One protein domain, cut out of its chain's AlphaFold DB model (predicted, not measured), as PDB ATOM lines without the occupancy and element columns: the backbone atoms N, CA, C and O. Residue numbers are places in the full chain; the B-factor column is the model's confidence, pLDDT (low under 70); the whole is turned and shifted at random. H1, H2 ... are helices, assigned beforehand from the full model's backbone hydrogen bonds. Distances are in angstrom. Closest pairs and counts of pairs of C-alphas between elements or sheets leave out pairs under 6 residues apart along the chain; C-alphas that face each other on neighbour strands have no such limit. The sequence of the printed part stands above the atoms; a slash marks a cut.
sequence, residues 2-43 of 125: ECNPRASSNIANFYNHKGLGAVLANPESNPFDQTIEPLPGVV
ATOM      1  N   GLU A   2     111.738  87.454 100.009       46.62
ATOM      2  CA  GLU A   2     110.581  87.871 100.814       46.62
ATOM      3  C   GLU A   2     109.329  87.977  99.925       46.62
ATOM      4  O   GLU A   2     109.451  87.957  98.698       46.62
ATOM      5  N   CYS A   3     108.151  88.147 100.535       57.34
ATOM      6  CA  CYS A   3     106.885  88.560  99.916       57.34
ATOM      7  C   CYS A   3     106.976  89.963  99.260       57.34
ATOM      8  O   CYS A   3     106.114  90.820  99.435       57.34
ATOM      9  N   ASN A   4     108.051  90.220  98.515       64.25
ATOM     10  CA  ASN A   4     108.266  91.405  97.725       64.25
ATOM     11  C   ASN A   4     107.428  91.254  96.451       64.25
ATOM     12  O   ASN A   4     107.791  90.453  95.581       64.25
ATOM     13  N   PRO A   5     106.347  92.033  96.294       62.06
ATOM     14  CA  PRO A   5     105.480  91.937  95.124       62.06
ATOM     15  C   PRO A   5     106.248  92.155  93.812       62.06
ATOM     16  O   PRO A   5     105.845  91.634  92.779       62.06
ATOM     17  N   ARG A   6     107.399  92.845  93.841       62.28
ATOM     18  CA  ARG A   6     108.264  93.010  92.663       62.28
ATOM     19  C   ARG A   6     108.919  91.700  92.226       62.28
ATOM     20  O   ARG A   6     109.006  91.457  91.030       62.28
ATOM     21  N   ALA A   7     109.347  90.842  93.155       72.12
ATOM     22  CA  ALA A   7     109.967  89.563  92.802       72.12
ATOM     23  C   ALA A   7     108.946  88.619  92.155       72.12
ATOM     24  O   ALA A   7     109.213  88.068  91.089       72.12
ATOM     25  N   SER A   8     107.755  88.505  92.748       76.25
ATOM     26  CA  SER A   8     106.675  87.674  92.210       76.25
ATOM     27  C   SER A   8     106.209  88.157  90.835       76.25
ATOM     28  O   SER A   8     106.106  87.353  89.910       76.25
ATOM     29  N   SER A   9     106.009  89.469  90.662       79.94
ATOM     30  CA  SER A   9     105.653  90.043  89.360       79.94
ATOM     31  C   SER A   9     106.751  89.829  88.320       79.94
ATOM     32  O   SER A   9     106.446  89.472  87.186       79.94
ATOM     33  N   ASN A  10     108.025  89.985  88.684       84.06
ATOM     34  CA  ASN A  10     109.125  89.743  87.752       84.06
ATOM     35  C   ASN A  10     109.188  88.273  87.322       84.06
ATOM     36  O   ASN A  10     109.356  87.990  86.142       84.06
ATOM     37  N   ILE A  11     109.001  87.332  88.251       87.88
ATOM     38  CA  ILE A  11     108.989  85.901  87.925       87.88
ATOM     39  C   ILE A  11     107.842  85.576  86.963       87.88
ATOM     40  O   ILE A  11     108.080  84.931  85.947       87.88
ATOM     41  N   ALA A  12     106.631  86.070  87.231       88.62
ATOM     42  CA  ALA A  12     105.465  85.804  86.387       88.62
ATOM     43  C   ALA A  12     105.573  86.436  84.986       88.62
ATOM     44  O   ALA A  12     105.129  85.842  84.008       88.62
ATOM     45  N   ASN A  13     106.180  87.622  84.865       90.88
ATOM     46  CA  ASN A  13     106.273  88.331  83.583       90.88
ATOM     47  C   ASN A  13     107.515  87.961  82.760       90.88
ATOM     48  O   ASN A  13     107.495  88.095  81.542       90.88
ATOM     49  N   PHE A  14     108.597  87.494  83.390       92.69
ATOM     50  CA  PHE A  14     109.875  87.220  82.720       92.69
ATOM     51  C   PHE A  14     110.292  85.745  82.798       92.69
ATOM     52  O   PHE A  14     111.461  85.431  82.575       92.69
ATOM     53  N   TYR A  15     109.369  84.822  83.095       91.44
ATOM     54  CA  TYR A  15     109.671  83.393  83.290       91.44
ATOM     55  C   TYR A  15     110.425  82.744  82.112       91.44
ATOM     56  O   TYR A  15     111.141  81.761  82.294       91.44
ATOM     57  N   ASN A  16     110.259  83.271  80.894       92.75
ATOM     58  CA  ASN A  16     110.902  82.784  79.672       92.75
ATOM     59  C   ASN A  16     112.197  83.539  79.312       92.75
ATOM     60  O   ASN A  16     112.845  83.212  78.315       92.75
ATOM     61  N   HIS A  17     112.605  84.527  80.110       91.94
ATOM     62  CA  HIS A  17     113.826  85.288  79.887       91.94
ATOM     63  C   HIS A  17     115.033  84.567  80.504       91.94
ATOM     64  O   HIS A  17     115.141  84.429  81.722       91.94
ATOM     65  N   LYS A  18     116.001  84.155  79.674       89.38
ATOM     66  CA  LYS A  18     117.183  83.378  80.115       89.38
ATOM     67  C   LYS A  18     118.008  84.069  81.208       89.38
ATOM     68  O   LYS A  18     118.630  83.395  82.021       89.38
ATOM     69  N   GLY A  19     118.012  85.402  81.223       88.31
ATOM     70  CA  GLY A  19     118.729  86.192  82.223       88.31
ATOM     71  C   GLY A  19     118.044  86.275  83.590       88.31
ATOM     72  O   GLY A  19     118.727  86.590  84.556       88.31
ATOM     73  N   LEU A  20     116.740  85.978  83.708       88.69
ATOM     74  CA  LEU A  20     115.961  86.245  84.931       88.69
ATOM     75  C   LEU A  20     116.612  85.643  86.185       88.69
ATOM     76  O   LEU A  20     116.767  86.328  87.193       88.69
ATOM     77  N   GLY A  21     117.036  84.378  86.111       87.38
ATOM     78  CA  GLY A  21     117.671  83.696  87.240       87.38
ATOM     79  C   GLY A  21     118.971  84.366  87.692       87.38
ATOM     80  O   GLY A  21     119.178  84.539  88.889       87.38
ATOM     81  N   ALA A  22     119.813  84.803  86.750       88.00
ATOM     82  CA  ALA A  22     121.075  85.476  87.061       88.00
ATOM     83  C   ALA A  22     120.843  86.811  87.787       88.00
ATOM     84  O   ALA A  22     121.519  87.098  88.771       88.00
ATOM     85  N   VAL A  23     119.835  87.576  87.359       86.94
ATOM     86  CA  VAL A  23     119.451  88.854  87.985       86.94
ATOM     87  C   VAL A  23     118.931  88.666  89.396       86.94
ATOM     88  O   VAL A  23     119.285  89.425  90.291       86.94
ATOM     89  N   LEU A  24     118.076  87.662  89.599       83.00
ATOM     90  CA  LEU A  24     117.515  87.379  90.916       83.00
ATOM     91  C   LEU A  24     118.582  86.854  91.884       83.00
ATOM     92  O   LEU A  24     118.508  87.144  93.076       83.00
ATOM     93  N   ALA A  25     119.556  86.087  91.385       87.50
ATOM     94  CA  ALA A  25     120.617  85.505  92.198       87.50
ATOM     95  C   ALA A  25     121.734  86.504  92.533       87.50
ATOM     96  O   ALA A  25     122.232  86.506  93.656       87.50
ATOM     97  N   ASN A  26     122.142  87.332  91.569       86.88
ATOM     98  CA  ASN A  26     123.205  88.313  91.749       86.88
ATOM     99  C   ASN A  26     122.932  89.570  90.899       86.88
ATOM    100  O   ASN A  26     123.454  89.697  89.787       86.88
ATOM    101  N   PRO A  27     122.098  90.501  91.389       81.94
ATOM    102  CA  PRO A  27     121.728  91.693  90.630       81.94
ATOM    103  C   PRO A  27     122.918  92.635  90.405       81.94
ATOM    104  O   PRO A  27     122.995  93.281  89.365       81.94
ATOM    105  N   GLU A  28     123.876  92.682  91.336       83.94
ATOM    106  CA  GLU A  28     125.050  93.563  91.249       83.94
ATOM    107  C   GLU A  28     126.047  93.112  90.173       83.94
ATOM    108  O   GLU A  28     126.687  93.944  89.534       83.94
ATOM    109  N   SER A  29     126.157  91.801  89.923       79.75
ATOM    110  CA  SER A  29     127.021  91.262  88.863       79.75
ATOM    111  C   SER A  29     126.381  91.267  87.473       79.75
ATOM    112  O   SER A  29     127.030  90.865  86.511       79.75
ATOM    113  N   ASN A  30     125.108  91.653  87.365       77.56
ATOM    114  CA  ASN A  30     124.358  91.689  86.109       77.56
ATOM    115  C   ASN A  30     123.783  93.097  85.881       77.56
ATOM    116  O   ASN A  30     122.559  93.256  85.870       77.56
ATOM    117  N   PRO A  31     124.636  94.132  85.737       74.25
ATOM    118  CA  PRO A  31     124.158  95.473  85.440       74.25
ATOM    119  C   PRO A  31     123.443  95.471  84.086       74.25
ATOM    120  O   PRO A  31     123.935  94.916  83.103       74.25
ATOM    121  N   PHE A  32     122.262  96.083  84.050       71.38
ATOM    122  CA  PHE A  32     121.529  96.311  82.812       71.38
ATOM    123  C   PHE A  32     121.757  97.738  82.346       71.38
ATOM    124  O   PHE A  32     121.449  98.683  83.070       71.38
ATOM    125  N   ASP A  33     122.218  97.879  81.107       78.50
ATOM    126  CA  ASP A  33     122.397  99.186  80.472       78.50
ATOM    127  C   ASP A  33     121.057  99.795  80.008       78.50
ATOM    128  O   ASP A  33     120.986 100.976  79.670       78.50
ATOM    129  N   GLN A  34     119.983  98.994  79.986       83.31
ATOM    130  CA  GLN A  34     118.650  99.391  79.530       83.31
ATOM    131  C   GLN A  34     117.533  98.608  80.232       83.31
ATOM    132  O   GLN A  34     117.725  97.470  80.666       83.31
ATOM    133  N   THR A  35     116.341  99.205  80.295       86.19
ATOM    134  CA  THR A  35     115.120  98.529  80.752       86.19
ATOM    135  C   THR A  35     114.799  97.351  79.835       86.19
ATOM    136  O   THR A  35     114.757  97.502  78.617       86.19
ATOM    137  N   ILE A  36     114.557  96.180  80.424       86.31
ATOM    138  CA  ILE A  36     114.159  94.972  79.700       86.31
ATOM    139  C   ILE A  36     112.639  94.819  79.773       86.31
ATOM    140  O   ILE A  36     112.050  94.955  80.845       86.31
ATOM    141  N   GLU A  37     112.015  94.496  78.643       90.69
ATOM    142  CA  GLU A  37     110.584  94.196  78.548       90.69
ATOM    143  C   GLU A  37     110.330  92.679  78.453       90.69
ATOM    144  O   GLU A  37     111.217  91.928  78.022       90.69
ATOM    145  N   PRO A  38     109.141  92.197  78.869       91.56
ATOM    146  CA  PRO A  38     108.739  90.808  78.671       91.56
ATOM    147  C   PRO A  38     108.862  90.385  77.203       91.56
ATOM    148  O   PRO A  38     108.550  91.149  76.291       91.56
ATOM    149  N   LEU A  39     109.303  89.150  76.958       93.88
ATOM    150  CA  LEU A  39     109.419  88.644  75.590       93.88
ATOM    151  C   LEU A  39     108.029  88.553  74.926       93.88
ATOM    152  O   LEU A  39     107.064  88.204  75.606       93.88
ATOM    153  N   PRO A  40     107.908  88.735  73.594       93.06
ATOM    154  CA  PRO A  40     106.611  88.706  72.905       93.06
ATOM    155  C   PRO A  40     105.791  87.417  73.089       93.06
ATOM    156  O   PRO A  40     104.585  87.423  72.887       93.06
ATOM    157  N   GLY A  41     106.441  86.304  73.449       92.62
ATOM    158  CA  GLY A  41     105.793  85.012  73.706       92.62
ATOM    159  C   GLY A  41     105.400  84.766  75.165       92.62
ATOM    160  O   GLY A  41     105.123  83.624  75.524       92.62
ATOM    161  N   VAL A  42     105.456  85.777  76.036       93.62
ATOM    162  CA  VAL A  42     104.943  85.660  77.407       93.62
ATOM    163  C   VAL A  42     103.429  85.457  77.359       93.62
ATOM    164  O   VAL A  42     102.719  86.118  76.608       93.62
ATOM    165  N   VAL A  43     102.947  84.529  78.179       94.88
ATOM    166  CA  VAL A  43     101.522  84.259  78.378       94.88
ATOM    167  C   VAL A  43     101.191  84.453  79.848       94.88
ATOM    168  O   VAL A  43     102.090  84.486  80.693       94.88
TER     169      VAL A  43
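This is residues 2 to 43 of the 125 residues of the protein "Hypothetical protein" of Phaeocystis antarctica (UniProt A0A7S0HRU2). This is a domain with little regular structure: two short helices, H1 and then H2, form a loose V whose narrow end lies at the tight link between them, and a long tail without named elements, residues 26 to 43, swings from the end of H2 in a wide arc back past the last residues of H1. The printed part has 42 residues, 16 of them in the two helices; there is no named strand, and the class is all helix. It is only just compact, close to loose, with a radius of gyration of the C-alphas of 10.5 A and spans of 28 by 26 by 15 A.

H1, residues 5 to 14, and H2, residues 20 to 25, are close but not clearly touching; their closest C-alphas, of Phe 14 and Leu 20, are 6.5 A apart. They run opposite ways at a tilt of 35.3 degrees, only just steep. In both, every O i to N i+4 pair is within hydrogen-bond range.

H1 begins at C-alpha 5 (105.480, 91.937, 95.124) and is 14.0 A long. H2, 8.7 A long, ends at C-alpha 25 (120.617, 85.505, 92.198).

The C-alphas farthest apart, of Ser 29 and Val 43, are 28.4 A apart. The printed part has no cut. Mean pLDDT of the printed part is 82.9; residues 2 to 6 are under 70.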